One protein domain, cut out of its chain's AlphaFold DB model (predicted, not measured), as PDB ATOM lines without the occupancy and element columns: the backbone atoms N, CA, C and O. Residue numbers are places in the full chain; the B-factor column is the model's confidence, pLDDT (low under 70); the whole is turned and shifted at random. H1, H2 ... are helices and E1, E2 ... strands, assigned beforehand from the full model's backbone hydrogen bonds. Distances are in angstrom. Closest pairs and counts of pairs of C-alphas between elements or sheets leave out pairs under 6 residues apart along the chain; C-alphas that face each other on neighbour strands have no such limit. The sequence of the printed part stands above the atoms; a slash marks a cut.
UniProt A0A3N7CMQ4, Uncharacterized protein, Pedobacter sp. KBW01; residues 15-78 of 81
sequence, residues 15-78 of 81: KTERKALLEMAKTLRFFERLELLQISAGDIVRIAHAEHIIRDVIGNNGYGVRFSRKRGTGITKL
ATOM      1  N   LYS A  15     197.745 133.769 157.869       88.44
ATOM      2  CA  LYS A  15     196.284 133.633 157.765       88.44
ATOM      3  C   LYS A  15     195.718 132.722 158.857       88.44
ATOM      4  O   LYS A  15     194.651 133.016 159.401       88.44
ATOM      5  N   THR A  16     196.402 131.620 159.152       89.81
ATOM      6  CA  THR A  16     195.993 130.664 160.187       89.81
ATOM      7  C   THR A  16     196.139 131.277 161.571       89.81
ATOM      8  O   THR A  16     195.203 131.207 162.362       89.81
ATOM      9  N   GLU A  17     197.263 131.941 161.830       89.50
ATOM     10  CA  GLU A  17     197.510 132.658 163.081       89.50
ATOM     11  C   GLU A  17     196.452 133.739 163.313       89.50
ATOM     12  O   GLU A  17     195.761 133.742 164.331       89.50
ATOM     13  N   ARG A  18     196.213 134.592 162.311       92.94
ATOM     14  CA  ARG A  18     195.177 135.626 162.374       92.94
ATOM     15  C   ARG A  18     193.794 135.033 162.648       92.94
ATOM     16  O   ARG A  18     192.998 135.639 163.365       92.94
ATOM     17  N   LYS A  19     193.476 133.868 162.073       94.50
ATOM     18  CA  LYS A  19     192.207 133.177 162.337       94.50
ATOM     19  C   LYS A  19     192.135 132.685 163.784       94.50
ATOM     20  O   LYS A  19     191.105 132.893 164.414       94.50
ATOM     21  N   ALA A  20     193.205 132.100 164.318       94.62
ATOM     22  CA  ALA A  20     193.264 131.664 165.714       94.62
ATOM     23  C   ALA A  20     193.068 132.844 166.681       94.62
ATOM     24  O   ALA A  20     192.206 132.785 167.557       94.62
ATOM     25  N   LEU A  21     193.773 133.956 166.452       95.50
ATOM     26  CA  LEU A  21     193.615 135.184 167.239       95.50
ATOM     27  C   LEU A  21     192.194 135.756 167.149       95.50
ATOM     28  O   LEU A  21     191.667 136.262 168.137       95.50
ATOM     29  N   LEU A  22     191.543 135.659 165.985       95.50
ATOM     30  CA  LEU A  22     190.153 136.082 165.827       95.50
ATOM     31  C   LEU A  22     189.183 135.194 166.619       95.50
ATOM     32  O   LEU A  22     188.253 135.723 167.226       95.50
ATOM     33  N   GLU A  23     189.374 133.874 166.625       95.44
ATOM     34  CA  GLU A  23     188.543 132.977 167.439       95.44
ATOM     35  C   GLU A  23     188.738 133.243 168.937       95.44
ATOM     36  O   GLU A  23     187.750 133.354 169.659       95.44
ATOM     37  N   MET A  24     189.977 133.477 169.386       95.00
ATOM     38  CA  MET A  24     190.250 133.931 170.756       95.00
ATOM     39  C   MET A  24     189.556 135.264 171.060       95.00
ATOM     40  O   MET A  24     188.909 135.409 172.088       95.00
ATOM     41  N   ALA A  25     189.613 136.241 170.153       95.00
ATOM     42  CA  ALA A  25     188.956 137.526 170.360       95.00
ATOM     43  C   ALA A  25     187.435 137.382 170.531       95.00
ATOM     44  O   ALA A  25     186.831 138.087 171.338       95.00
ATOM     45  N   LYS A  26     186.792 136.466 169.792       93.88
ATOM     46  CA  LYS A  26     185.348 136.221 169.915       93.88
ATOM     47  C   LYS A  26     184.954 135.744 171.313       93.88
ATOM     48  O   LYS A  26     183.858 136.098 171.746       93.88
ATOM     49  N   THR A  27     185.815 135.002 172.016       92.62
ATOM     50  CA  THR A  27     185.496 134.513 173.366       92.62
ATOM     51  C   THR A  27     185.405 135.647 174.386       92.62
ATOM     52  O   THR A  27     184.574 135.578 175.288       92.62
ATOM     53  N   LEU A  28     186.157 136.740 174.189       92.75
ATOM     54  CA  LEU A  28     186.151 137.910 175.076       92.75
ATOM     55  C   LEU A  28     184.758 138.528 175.257       92.75
ATOM     56  O   LEU A  28     184.443 139.026 176.330       92.75
ATOM     57  N   ARG A  29     183.879 138.444 174.248       87.56
ATOM     58  CA  ARG A  29     182.499 138.958 174.352       87.56
ATOM     59  C   ARG A  29     181.690 138.249 175.446       87.56
ATOM     60  O   ARG A  29     180.720 138.810 175.948       87.56
ATOM     61  N   PHE A  30     182.027 137.006 175.780       87.56
ATOM     62  CA  PHE A  30     181.294 136.272 176.804       87.56
ATOM     63  C   PHE A  30     181.652 136.733 178.213       87.56
ATOM     64  O   PHE A  30     180.780 136.650 179.069       87.56
ATOM     65  N   PHE A  31     182.854 137.278 178.431       87.56
ATOM     66  CA  PHE A  31     183.291 137.767 179.742       87.56
ATOM     67  C   PHE A  31     182.393 138.899 180.259       87.56
ATOM     68  O   PHE A  31     181.948 138.827 181.398       87.56
ATOM     69  N   GLU A  32     181.976 139.828 179.386       76.44
ATOM     70  CA  GLU A  32     180.995 140.885 179.711       76.44
ATOM     71  C   GLU A  32     179.637 140.333 180.188       76.44
ATOM     72  O   GLU A  32     178.865 141.028 180.838       76.44
ATOM     73  N   ARG A  33     179.301 139.082 179.849       81.06
ATOM     74  CA  ARG A  33     178.028 138.450 180.236       81.06
ATOM     75  C   ARG A  33     178.137 137.633 181.520       81.06
ATOM     76  O   ARG A  33     177.101 137.217 182.038       81.06
ATOM     77  N   LEU A  34     179.351 137.376 182.014       82.94
ATOM     78  CA  LEU A  34     179.567 136.568 183.216       82.94
ATOM     79  C   LEU A  34     179.154 137.321 184.483       82.94
ATOM     80  O   LEU A  34     178.723 136.689 185.437       82.94
ATOM     81  N   GLU A  35     179.157 138.654 184.467       73.62
ATOM     82  CA  GLU A  35     178.698 139.488 185.592       73.62
ATOM     83  C   GLU A  35     177.236 139.224 186.006       73.62
ATOM     84  O   GLU A  35     176.841 139.537 187.124       73.62
ATOM     85  N   LEU A  36     176.430 138.626 185.121       79.44
ATOM     86  CA  LEU A  36     175.027 138.283 185.382       79.44
ATOM     87  C   LEU A  36     174.844 136.925 186.080       79.44
ATOM     88  O   LEU A  36     173.713 136.533 186.371       79.44
ATOM     89  N   LEU A  37     175.923 136.175 186.296       85.75
ATOM     90  CA  LEU A  37     175.881 134.861 186.930       85.75
ATOM     91  C   LEU A  37     176.098 134.979 188.445       85.75
ATOM     92  O   LEU A  37     176.708 135.924 188.941       85.75
ATOM     93  N   GLN A  38     175.627 133.986 189.198       88.19
ATOM     94  CA  GLN A  38     175.961 133.860 190.616       88.19
ATOM     95  C   GLN A  38     177.372 133.282 190.751       88.19
ATOM     96  O   GLN A  38     177.549 132.066 190.740       88.19
ATOM     97  N   ILE A  39     178.374 134.157 190.836       88.00
ATOM     98  CA  ILE A  39     179.787 133.772 190.911       88.00
ATOM     99  C   ILE A  39     180.406 134.230 192.232       88.00
ATOM    100  O   ILE A  39     180.056 135.286 192.762       88.00
ATOM    101  N   SER A  40     181.337 133.443 192.774       91.19
ATOM    102  CA  SER A  40     182.067 133.826 193.983       91.19
ATOM    103  C   SER A  40     183.054 134.967 193.705       91.19
ATOM    104  O   SER A  40     183.536 135.139 192.583       91.19
ATOM    105  N   ALA A  41     183.437 135.712 194.747       87.69
ATOM    106  CA  ALA A  41     184.466 136.748 194.630       87.69
ATOM    107  C   ALA A  41     185.809 136.195 194.106       87.69
ATOM    108  O   ALA A  41     186.492 136.857 193.328       87.69
ATOM    109  N   GLY A  42     186.174 134.965 194.489       91.12
ATOM    110  CA  GLY A  42     187.394 134.313 194.003       91.12
ATOM    111  C   GLY A  42     187.343 133.992 192.508       91.12
ATOM    112  O   GLY A  42     188.345 134.130 191.805       91.12
ATOM    113  N   ASP A  43     186.173 133.618 192.001       90.50
ATOM    114  CA  ASP A  43     185.984 133.329 190.583       90.50
ATOM    115  C   ASP A  43     185.977 134.600 189.729       90.50
ATOM    116  O   ASP A  43     186.523 134.577 188.630       90.50
ATOM    117  N   ILE A  44     185.461 135.724 190.242       90.12
ATOM    118  CA  ILE A  44     185.538 137.029 189.557       90.12
ATOM    119  C   ILE A  44     186.997 137.383 189.238       90.12
ATOM    120  O   ILE A  44     187.317 137.747 188.106       90.12
ATOM    121  N   VAL A  45     187.905 137.202 190.203       91.69
ATOM    122  CA  VAL A  45     189.343 137.455 190.006       91.69
ATOM    123  C   VAL A  45     189.928 136.527 188.938       91.69
ATOM    124  O   VAL A  45     190.689 136.967 188.076       91.69
ATOM    125  N   ARG A  46     189.556 135.241 188.956       93.12
ATOM    126  CA  ARG A  46     190.022 134.255 187.965       93.12
ATOM    127  C   ARG A  46     189.514 134.566 186.560       93.12
ATOM    128  O   ARG A  46     190.272 134.433 185.602       93.12
ATOM    129  N   ILE A  47     188.262 135.002 186.441       93.31
ATOM    130  CA  ILE A  47     187.639 135.414 185.181       93.31
ATOM    131  C   ILE A  47     188.350 136.647 184.621       93.31
ATOM    132  O   ILE A  47     188.768 136.624 183.465       93.31
ATOM    133  N   ALA A  48     188.568 137.678 185.442       91.44
ATOM    134  CA  ALA A  48     189.305 138.872 185.033       91.44
ATOM    135  C   ALA A  48     190.733 138.530 184.574       91.44
ATOM    136  O   ALA A  48     191.202 139.015 183.545       91.44
ATOM    137  N   HIS A  49     191.413 137.635 185.295       95.12
ATOM    138  CA  HIS A  49     192.744 137.166 184.923       95.12
ATOM    139  C   HIS A  49     192.742 136.396 183.590       95.12
ATOM    140  O   HIS A  49     193.603 136.622 182.743       95.12
ATOM    141  N   ALA A  50     191.755 135.525 183.364       94.75
ATOM    142  CA  ALA A  50     191.605 134.814 182.096       94.75
ATOM    143  C   ALA A  50     191.322 135.770 180.923       94.75
ATOM    144  O   ALA A  50     191.903 135.605 179.848       94.75
ATOM    145  N   GLU A  51     190.488 136.794 181.127       95.44
ATOM    146  CA  GLU A  51     190.251 137.833 180.122       95.44
ATOM    147  C   GLU A  51     191.551 138.569 179.769       95.44
ATOM    148  O   GLU A  51     191.867 138.758 178.590       95.44
ATOM    149  N   HIS A  52     192.328 138.941 180.791       95.50
ATOM    150  CA  HIS A  52     193.595 139.644 180.629       95.50
ATOM    151  C   HIS A  52     194.604 138.820 179.822       95.50
ATOM    152  O   HIS A  52     195.134 139.315 178.831       95.50
ATOM    153  N   ILE A  53     194.774 137.534 180.155       96.56
ATOM    154  CA  ILE A  53     195.651 136.617 179.407       96.56
ATOM    155  C   ILE A  53     195.287 136.594 177.920       96.56
ATOM    156  O   ILE A  53     196.165 136.681 177.061       96.56
ATOM    157  N   ILE A  54     193.998 136.478 177.584       95.88
ATOM    158  CA  ILE A  54     193.563 136.414 176.183       95.88
ATOM    159  C   ILE A  54     193.872 137.731 175.462       95.88
ATOM    160  O   ILE A  54     194.376 137.710 174.335       95.88
ATOM    161  N   ARG A  55     193.601 138.878 176.099       95.25
ATOM    162  CA  ARG A  55     193.915 140.202 175.538       95.25
ATOM    163  C   ARG A  55     195.413 140.381 175.321       95.25
ATOM    164  O   ARG A  55     195.800 140.842 174.248       95.25
ATOM    165  N   ASP A  56     196.232 139.954 176.272       95.25
ATOM    166  CA  ASP A  56     197.687 140.029 176.190       95.25
ATOM    167  C   ASP A  56     198.243 139.143 175.085       95.25
ATOM    168  O   ASP A  56     199.119 139.575 174.339       95.25
ATOM    169  N   VAL A  57     197.727 137.922 174.912       95.31
ATOM    170  CA  VAL A  57     198.126 137.068 173.786       95.31
ATOM    171  C   VAL A  57     197.817 137.767 172.462       95.31
ATOM    172  O   VAL A  57     198.683 137.830 171.593       95.31
ATOM    173  N   ILE A  58     196.628 138.349 172.297       94.75
ATOM    174  CA  ILE A  58     196.262 139.047 171.054       94.75
ATOM    175  C   ILE A  58     197.144 140.292 170.834       94.75
ATOM    176  O   ILE A  58     197.664 140.492 169.733       94.75
ATOM    177  N   GLY A  59     197.366 141.083 171.888       94.19
ATOM    178  CA  GLY A  59     198.189 142.295 171.872       94.19
ATOM    179  C   GLY A  59     199.662 142.028 171.573       94.19
ATOM    180  O   GLY A  59     200.247 142.690 170.718       94.19
ATOM    181  N   ASN A  60     200.242 141.002 172.195       93.56
ATOM    182  CA  ASN A  60     201.623 140.571 171.963       93.56
ATOM    183  C   ASN A  60     201.861 140.059 170.534       93.56
ATOM    184  O   ASN A  60     203.003 140.056 170.074       93.56
ATOM    185  N   ASN A  61     200.797 139.665 169.826       91.31
ATOM    186  CA  ASN A  61     200.833 139.327 168.402       91.31
ATOM    187  C   ASN A  61     200.496 140.527 167.489       91.31
ATOM    188  O   ASN A  61     200.283 140.367 166.290       91.31
ATOM    189  N   GLY A  62     200.462 141.749 168.031       92.31
ATOM    190  CA  GLY A  62     200.315 142.985 167.260       92.31
ATOM    191  C   GLY A  62     198.882 143.303 166.835       92.31
ATOM    192  O   GLY A  62     198.680 144.075 165.896       92.31
ATOM    193  N   TYR A  63     197.878 142.729 167.498       94.62
ATOM    194  CA  TYR A  63     196.469 142.981 167.203       94.62
ATOM    195  C   TYR A  63     195.732 143.582 168.402       94.62
ATOM    196  O   TYR A  63     195.998 143.278 169.556       94.62
ATOM    197  N   GLY A  64     194.757 144.436 168.111       94.12
ATOM    198  CA  GLY A  64     193.766 144.938 169.052       94.12
ATOM    199  C   GLY A  64     192.411 144.305 168.773       94.12
ATOM    200  O   GLY A  64     192.117 143.928 167.637       94.12
ATOM    201  N   VAL A  65     191.571 144.211 169.802       94.62
ATOM    202  CA  VAL A  65     190.212 143.663 169.697       94.62
ATOM    203  C   VAL A  65     189.201 144.799 169.586       94.62
ATOM    204  O   VAL A  65     189.263 145.774 170.330       94.62
ATOM    205  N   ARG A  66     188.234 144.658 168.675       91.94
ATOM    206  CA  ARG A  66     187.112 145.586 168.510       91.94
ATOM    207  C   ARG A  66     185.787 144.842 168.587       91.94
ATOM    208  O   ARG A  66     185.550 143.900 167.829       91.94
ATOM    209  N   PHE A  67     184.874 145.350 169.408       90.44
ATOM    210  CA  PHE A  67     183.491 144.889 169.450       90.44
ATOM    211  C   PHE A  67     182.584 145.832 168.654       90.44
ATOM    212  O   PHE A  67     182.638 147.053 168.780       90.44
ATOM    213  N   SER A  68     181.742 145.263 167.797       85.69
ATOM    214  CA  SER A  68     180.706 145.973 167.055       85.69
ATOM    215  C   SER A  68     179.361 145.290 167.269       85.69
ATOM    216  O   SER A  68     179.247 144.066 167.170       85.69
ATOM    217  N   ARG A  69     178.309 146.085 167.501       78.12
ATOM    218  CA  ARG A  69     176.933 145.567 167.552       78.12
ATOM    219  C   ARG A  69     176.474 145.019 166.194       78.12
ATOM    220  O   ARG A  69     175.806 143.998 166.164       78.12
ATOM    221  N   LYS A  70     176.881 145.653 165.083       83.00
ATOM    222  CA  LYS A  70     176.495 145.249 163.714       83.00
ATOM    223  C   LYS A  70     177.411 144.187 163.099       83.00
ATOM    224  O   LYS A  70     176.939 143.359 162.335       83.00
ATOM    225  N   ARG A  71     178.720 144.237 163.376       81.44
ATOM    226  CA  ARG A  71     179.730 143.384 162.710       81.44
ATOM    227  C   ARG A  71     180.335 142.296 163.605       81.44
ATOM    228  O   ARG A  71     181.222 141.579 163.159       81.44
ATOM    229  N   GLY A  72     179.877 142.169 164.849       87.62
ATOM    230  CA  GLY A  72     180.405 141.185 165.796       87.62
ATOM    231  C   GLY A  72     181.773 141.577 166.360       87.62
ATOM    232  O   GLY A  72     182.055 142.759 166.565       87.62
ATOM    233  N   THR A  73     182.604 140.579 166.653       93.00
ATOM    234  CA  THR A  73     183.967 140.776 167.160       93.00
ATOM    235  C   THR A  73     184.971 140.725 166.015       93.00
ATOM    236  O   THR A  73     184.919 139.824 165.180       93.00
ATOM    237  N   GLY A  74     185.888 141.688 165.977       93.19
ATOM    238  CA  GLY A  74     186.974 141.743 165.004       93.19
ATOM    239  C   GLY A  74     188.313 142.041 165.665       93.19
ATOM    240  O   GLY A  74     188.361 142.521 166.797       93.19
ATOM    241  N   ILE A  75     189.392 141.785 164.928       94.69
ATOM    242  CA  ILE A  75     190.751 142.175 165.310       94.69
ATOM    243  C   ILE A  75     191.331 143.149 164.285       94.69
ATOM    244  O   ILE A  75     191.101 143.011 163.078       94.69
ATOM    245  N   THR A  76     192.078 144.136 164.762       93.69
ATOM    246  CA  THR A  76     192.727 145.175 163.951       93.69
ATOM    247  C   THR A  76     194.208 145.216 164.274       93.69
ATOM    248  O   THR A  76     194.565 145.158 165.444       93.69
ATOM    249  N   LYS A  77     195.072 145.317 163.261       91.50
ATOM    250  CA  LYS A  77     196.519 145.413 163.485       91.50
ATOM    251  C   LYS A  77     196.816 146.714 164.236       91.50
ATOM    252  O   LYS A  77     196.296 147.766 163.861       91.50
ATOM    253  N   LEU A  78     197.569 146.627 165.326       88.69
ATOM    254  CA  LEU A  78     197.984 147.792 166.096       88.69
ATOM    255  C   LEU A  78     199.144 148.448 165.351       88.69
ATOM    256  O   LEU A  78     200.174 147.818 165.127       88.69
TER     257      LEU A  78
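Overview. This is residues 15 to 78 of the 81 residues of an uncharacterized protein of Pedobacter sp. KBW01 (UniProt A0A3N7CMQ4). Two long helices, H1 and H2, form a helical hairpin; a small strand hairpin, E1 and E2, packs on residues 18 to 29 of H1 and 55 to 59 of H2. The printed part has 64 residues, in the order H1, H2, E1, E2, class mixed, the strands antiparallel. It is only just compact, close to loose: radius of gyration of the C-alphas 12.8 A, spans 38 by 27 by 18 A.

Along the chain. H1, residues 15 to 34, begins at C-alpha 15 (196.284, 133.633, 157.765) and measures 30.6 A from first to last C-alpha. H2, residues 41 to 60, measures 28.7 A. E1 is residues 63 to 68, 16.0 A; E2, residues 72 to 77, 16.8 A, ends at C-alpha 77 (196.519, 145.413, 163.485).

Arrangement. H1 and H2 touch, opposite ways at a shallow tilt of 25 degrees; their closest C-alphas, Leu 21 and Ile 58, are 6.0 A apart. Every O i to N i+4 pair is within hydrogen-bond range in H2, 10 of 16 in H1. The closest C-alphas of H1 and E2, Lys 26 and Thr 73, are 5.5 A apart. In the E1 and E2 hairpin, N 66 and O 74 are within hydrogen-bond range, 2.8 A. H2 and E2 are apart.

Size, cuts and confidence. The farthest C-alphas, Lys 15 and Ser 40, are 38.9 A apart. The printed part has no cut, no link is long, and no printed residue is under 70.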